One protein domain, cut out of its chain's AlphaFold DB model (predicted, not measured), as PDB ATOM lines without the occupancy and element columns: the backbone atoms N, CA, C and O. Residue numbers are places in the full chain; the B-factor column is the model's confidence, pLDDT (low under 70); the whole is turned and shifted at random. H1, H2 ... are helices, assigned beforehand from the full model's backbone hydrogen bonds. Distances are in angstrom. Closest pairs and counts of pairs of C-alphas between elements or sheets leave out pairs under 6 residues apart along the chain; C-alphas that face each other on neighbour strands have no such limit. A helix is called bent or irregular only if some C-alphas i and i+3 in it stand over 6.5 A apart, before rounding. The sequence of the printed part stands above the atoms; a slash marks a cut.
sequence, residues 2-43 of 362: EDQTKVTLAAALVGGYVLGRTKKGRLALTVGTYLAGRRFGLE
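Overview. This is residues 2 to 43 of the 362 residues of the protein "Histone protein" of Streptomyces sp. A0642 (UniProt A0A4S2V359). Two helices of equal residue count, H1 and then H2, meet near their ends at a tight turn and open out as a V, with no other part filling the space between the arms. The V lies flat, and its arms stand free from the corner outward: residues 2 to 15 on one side, residues 30 to 43 on the other. The printed part has 42 residues with two named helices and no named strand, and its class is all helix. It is loose, with a radius of gyration of the C-alphas of 12.9 A, and it spans 34 by 27 by 10 A.

Arrangement. Start with H1, residues 4 to 21, and go through Thr 22, a tight link of one residue, into H2, residues 23 to 40. Look at the corner by this link: H1 and H2 only just touch, with 3 pairs of C-alphas within 8 A, and they touch only at the corner. H1 takes part with residues 19 to 20 alone, H2 with residues 25 to 26 alone. The closest C-alphas of the two are those of Leu 19 and Gly 25, 4.9 A apart. The helices run opposite ways at a steep tilt of 56 degrees, and their centres are 17.3 A apart. In H1 every O i to N i+4 pair is within hydrogen-bond range; in H2 13 of 14 are.

Along the chain. Find C-alpha 4 at (-67.227, 51.916, 6.059); from there H1 runs 25.5 A to C-alpha 21 at (-45.233, 56.643, 18.003). H2 then runs 26.0 A from C-alpha 23 to C-alpha 40 at (-46.117, 39.406, -2.638). H2 is neither bent nor irregular, but only just: C-alphas 23 and 26 are 6.2 A apart.

Size, cuts and confidence. The two C-alphas farthest apart are those of Glu 2 and Lys 23, at 34.5 A. The printed part has no cut. Its mean pLDDT is 80.9, and the model's confidence is under 70 at residue 39 and residues 41 to 42.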
ATOM      1  N   GLU A   2     -69.485  55.536   1.211       71.62
ATOM      2  CA  GLU A   2     -70.045  56.396   2.251       71.62
ATOM      3  C   GLU A   2     -69.385  56.257   3.623       71.62
ATOM      4  O   GLU A   2     -68.654  57.180   3.952       71.62
ATOM      5  N   ASP A   3     -69.520  55.193   4.414       83.69
ATOM      6  CA  ASP A   3     -69.048  55.295   5.816       83.69
ATOM      7  C   ASP A   3     -68.052  54.216   6.237       83.69
ATOM      8  O   ASP A   3     -67.062  54.521   6.901       83.69
ATOM      9  N   GLN A   4     -68.182  52.985   5.739       77.88
ATOM     10  CA  GLN A   4     -67.227  51.916   6.059       77.88
ATOM     11  C   GLN A   4     -65.810  52.198   5.536       77.88
ATOM     12  O   GLN A   4     -64.821  51.903   6.206       77.88
ATOM     13  N   THR A   5     -65.682  52.834   4.369       86.06
ATOM     14  CA  THR A   5     -64.377  53.221   3.808       86.06
ATOM     15  C   THR A   5     -63.735  54.364   4.599       86.06
ATOM     16  O   THR A   5     -62.518  54.417   4.739       86.06
ATOM     17  N   LYS A   6     -64.546  55.267   5.169       84.31
ATOM     18  CA  LYS A   6     -64.052  56.364   6.015       84.31
ATOM     19  C   LYS A   6     -63.627  55.855   7.387       84.31
ATOM     20  O   LYS A   6     -62.586  56.273   7.881       84.31
ATOM     21  N   VAL A   7     -64.388  54.928   7.970       89.31
ATOM     22  CA  VAL A   7     -64.060  54.302   9.258       89.31
ATOM     23  C   VAL A   7     -62.799  53.447   9.144       89.31
ATOM     24  O   VAL A   7     -61.917  53.559   9.989       89.31
ATOM     25  N   THR A   8     -62.649  52.660   8.076       87.88
ATOM     26  CA  THR A   8     -61.425  51.870   7.847       87.88
ATOM     27  C   THR A   8     -60.208  52.754   7.585       87.88
ATOM     28  O   THR A   8     -59.147  52.497   8.151       87.88
ATOM     29  N   LEU A   9     -60.350  53.836   6.813       85.50
ATOM     30  CA  LEU A   9     -59.261  54.789   6.590       85.50
ATOM     31  C   LEU A   9     -58.888  55.549   7.875       85.50
ATOM     32  O   LEU A   9     -57.705  55.698   8.175       85.50
ATOM     33  N   ALA A  10     -59.874  55.982   8.666       89.75
ATOM     34  CA  ALA A  10     -59.644  56.635   9.954       89.75
ATOM     35  C   ALA A  10     -58.971  55.685  10.957       89.75
ATOM     36  O   ALA A  10     -57.996  56.065  11.603       89.75
ATOM     37  N   ALA A  11     -59.423  54.431  11.037       90.31
ATOM     38  CA  ALA A  11     -58.810  53.407  11.878       90.31
ATOM     39  C   ALA A  11     -57.380  53.073  11.428       90.31
ATOM     40  O   ALA A  11     -56.494  52.934  12.269       90.31
ATOM     41  N   ALA A  12     -57.123  53.012  10.118       88.44
ATOM     42  CA  ALA A  12     -55.787  52.796   9.571       88.44
ATOM     43  C   ALA A  12     -54.845  53.971   9.875       88.44
ATOM     44  O   ALA A  12     -53.693  53.753  10.246       88.44
ATOM     45  N   LEU A  13     -55.331  55.212   9.780       87.81
ATOM     46  CA  LEU A  13     -54.554  56.406  10.119       87.81
ATOM     47  C   LEU A  13     -54.247  56.480  11.621       87.81
ATOM     48  O   LEU A  13     -53.100  56.727  11.996       87.81
ATOM     49  N   VAL A  14     -55.231  56.215  12.483       87.31
ATOM     50  CA  VAL A  14     -55.040  56.191  13.944       87.31
ATOM     51  C   VAL A  14     -54.131  55.029  14.353       87.31
ATOM     52  O   VAL A  14     -53.195  55.226  15.130       87.31
ATOM     53  N   GLY A  15     -54.335  53.841  13.783       84.88
ATOM     54  CA  GLY A  15     -53.483  52.671  13.999       84.88
ATOM     55  C   GLY A  15     -52.049  52.903  13.523       84.88
ATOM     56  O   GLY A  15     -51.100  52.588  14.242       84.88
ATOM     57  N   GLY A  16     -51.878  53.540  12.364       85.25
ATOM     58  CA  GLY A  16     -50.580  53.937  11.826       85.25
ATOM     59  C   GLY A  16     -49.876  54.982  12.692       85.25
ATOM     60  O   GLY A  16     -48.672  54.876  12.924       85.25
ATOM     61  N   TYR A  17     -50.611  55.951  13.238       85.38
ATOM     62  CA  TYR A  17     -50.052  56.977  14.116       85.38
ATOM     63  C   TYR A  17     -49.621  56.413  15.477       85.38
ATOM     64  O   TYR A  17     -48.530  56.718  15.962       85.38
ATOM     65  N   VAL A  18     -50.433  55.538  16.079       81.69
ATOM     66  CA  VAL A  18     -50.088  54.865  17.342       81.69
ATOM     67  C   VAL A  18     -48.902  53.919  17.147       81.69
ATOM     68  O   VAL A  18     -47.980  53.926  17.965       81.69
ATOM     69  N   LEU A  19     -48.862  53.170  16.040       80.81
ATOM     70  CA  LEU A  19     -47.723  52.316  15.710       80.81
ATOM     71  C   LEU A  19     -46.461  53.156  15.471       80.81
ATOM     72  O   LEU A  19     -45.413  52.850  16.040       80.81
ATOM     73  N   GLY A  20     -46.575  54.260  14.729       80.25
ATOM     74  CA  GLY A  20     -45.484  55.191  14.436       80.25
ATOM     75  C   GLY A  20     -44.915  55.910  15.661       80.25
ATOM     76  O   GLY A  20     -43.739  56.276  15.658       80.25
ATOM     77  N   ARG A  21     -45.701  56.062  16.733       85.88
ATOM     78  CA  ARG A  21     -45.233  56.643  18.003       85.88
ATOM     79  C   ARG A  21     -44.382  55.678  18.822       85.88
ATOM     80  O   ARG A  21     -43.627  56.102  19.695       85.88
ATOM     81  N   THR A  22     -44.478  54.378  18.553       84.75
ATOM     82  CA  THR A  22     -43.602  53.398  19.192       84.75
ATOM     83  C   THR A  22     -42.283  53.323  18.425       84.75
ATOM     84  O   THR A  22     -42.273  53.161  17.208       84.75
ATOM     85  N   LYS A  23     -41.138  53.363  19.127       76.81
ATOM     86  CA  LYS A  23     -39.808  53.161  18.504       76.81
ATOM     87  C   LYS A  23     -39.728  51.845  17.699       76.81
ATOM     88  O   LYS A  23     -38.955  51.731  16.759       76.81
ATOM     89  N   LYS A  24     -40.585  50.869  18.029       81.44
ATOM     90  CA  LYS A  24     -40.706  49.565  17.359       81.44
ATOM     91  C   LYS A  24     -41.563  49.591  16.094       81.44
ATOM     92  O   LYS A  24     -41.444  48.682  15.282       81.44
ATOM     93  N   GLY A  25     -42.400  50.608  15.907       79.62
ATOM     94  CA  GLY A  25     -43.245  50.728  14.722       79.62
ATOM     95  C   GLY A  25     -42.443  50.985  13.459       79.62
ATOM     96  O   GLY A  25     -42.765  50.427  12.420       79.62
ATOM     97  N   ARG A  26     -41.352  51.756  13.554       76.06
ATOM     98  CA  ARG A  26     -40.454  52.002  12.417       76.06
ATOM     99  C   ARG A  26     -39.785  50.710  11.943       76.06
ATOM    100  O   ARG A  26     -39.848  50.408  10.761       76.06
ATOM    101  N   LEU A  27     -39.253  49.913  12.872       85.44
ATOM    102  CA  LEU A  27     -38.687  48.588  12.588       85.44
ATOM    103  C   LEU A  27     -39.740  47.591  12.083       85.44
ATOM    104  O   LEU A  27     -39.490  46.840  11.149       85.44
ATOM    105  N   ALA A  28     -40.940  47.588  12.664       83.19
ATOM    106  CA  ALA A  28     -42.030  46.735  12.197       83.19
ATOM    107  C   ALA A  28     -42.506  47.129  10.793       83.19
ATOM    108  O   ALA A  28     -42.879  46.259  10.013       83.19
ATOM    109  N   LEU A  29     -42.470  48.418  10.456       80.81
ATOM    110  CA  LEU A  29     -42.838  48.914   9.139       80.81
ATOM    111  C   LEU A  29     -41.750  48.611   8.110       80.81
ATOM    112  O   LEU A  29     -42.091  48.173   7.019       80.81
ATOM    113  N   THR A  30     -40.465  48.763   8.434       81.81
ATOM    114  CA  THR A  30     -39.377  48.388   7.513       81.81
ATOM    115  C   THR A  30     -39.334  46.885   7.287       81.81
ATOM    116  O   THR A  30     -39.354  46.443   6.140       81.81
ATOM    117  N   VAL A  31     -39.376  46.087   8.357       85.56
ATOM    118  CA  VAL A  31     -39.425  44.623   8.260       85.56
ATOM    119  C   VAL A  31     -40.718  44.179   7.584       85.56
ATOM    120  O   VAL A  31     -40.674  43.326   6.708       85.56
ATOM    121  N   GLY A  32     -41.859  44.778   7.921       81.94
ATOM    122  CA  GLY A  32     -43.147  44.495   7.293       81.94
ATOM    123  C   GLY A  32     -43.156  44.826   5.803       81.94
ATOM    124  O   GLY A  32     -43.618  44.014   5.009       81.94
ATOM    125  N   THR A  33     -42.572  45.957   5.403       79.94
ATOM    126  CA  THR A  33     -42.439  46.362   3.993       79.94
ATOM    127  C   THR A  33     -41.471  45.449   3.247       79.94
ATOM    128  O   THR A  33     -41.764  45.035   2.129       79.94
ATOM    129  N   TYR A  34     -40.353  45.068   3.867       79.56
ATOM    130  CA  TYR A  34     -39.385  44.141   3.281       79.56
ATOM    131  C   TYR A  34     -39.974  42.733   3.112       79.56
ATOM    132  O   TYR A  34     -39.858  42.127   2.047       79.56
ATOM    133  N   LEU A  35     -40.666  42.220   4.133       79.56
ATOM    134  CA  LEU A  35     -41.288  40.898   4.090       79.56
ATOM    135  C   LEU A  35     -42.489  40.874   3.139       79.56
ATOM    136  O   LEU A  35     -42.642  39.909   2.397       79.56
ATOM    137  N   ALA A  36     -43.310  41.928   3.113       75.06
ATOM    138  CA  ALA A  36     -44.419  42.056   2.170       75.06
ATOM    139  C   ALA A  36     -43.914  42.208   0.726       75.06
ATOM    140  O   ALA A  36     -44.402  41.515  -0.162       75.06
ATOM    141  N   GLY A  37     -42.878  43.018   0.495       72.06
ATOM    142  CA  GLY A  37     -42.229  43.121  -0.815       72.06
ATOM    143  C   GLY A  37     -41.685  41.771  -1.286       72.06
ATOM    144  O   GLY A  37     -41.912  41.366  -2.424       72.06
ATOM    145  N   ARG A  38     -41.058  41.008  -0.382       72.81
ATOM    146  CA  ARG A  38     -40.496  39.691  -0.703       72.81
ATOM    147  C   ARG A  38     -41.549  38.593  -0.888       72.81
ATOM    148  O   ARG A  38     -41.309  37.679  -1.670       72.81
ATOM    149  N   ARG A  39     -42.689  38.638  -0.183       67.00
ATOM    150  CA  ARG A  39     -43.721  37.581  -0.267       67.00
ATOM    151  C   ARG A  39     -44.797  37.822  -1.317       67.00
ATOM    152  O   ARG A  39     -45.362  36.847  -1.797       67.00
ATOM    153  N   PHE A  40     -45.085  39.075  -1.655       70.69
ATOM    154  CA  PHE A  40     -46.117  39.406  -2.638       70.69
ATOM    155  C   PHE A  40     -45.548  39.676  -4.039       70.69
ATOM    156  O   PHE A  40     -46.318  39.950  -4.952       70.69
ATOM    157  N   GLY A  41     -44.221  39.603  -4.226       63.34
ATOM    158  CA  GLY A  41     -43.577  39.885  -5.519       63.34
ATOM    159  C   GLY A  41     -43.810  41.319  -6.005       63.34
ATOM    160  O   GLY A  41     -43.617  41.622  -7.178       63.34
ATOM    161  N   LEU A  42     -44.261  42.195  -5.107       69.31
ATOM    162  CA  LEU A  42     -44.558  43.582  -5.403       69.31
ATOM    163  C   LEU A  42     -43.223  44.301  -5.499       69.31
ATOM    164  O   LEU A  42     -42.576  44.549  -4.480       69.31
ATOM    165  N   GLU A  43     -42.797  44.618  -6.719       75.31
ATOM    166  CA  GLU A  43     -41.617  45.447  -6.899       75.31
ATOM    167  C   GLU A  43     -41.845  46.776  -6.164       75.31
ATOM    168  O   GLU A  43     -42.747  47.540  -6.529       75.31
TER     169      GLU A  43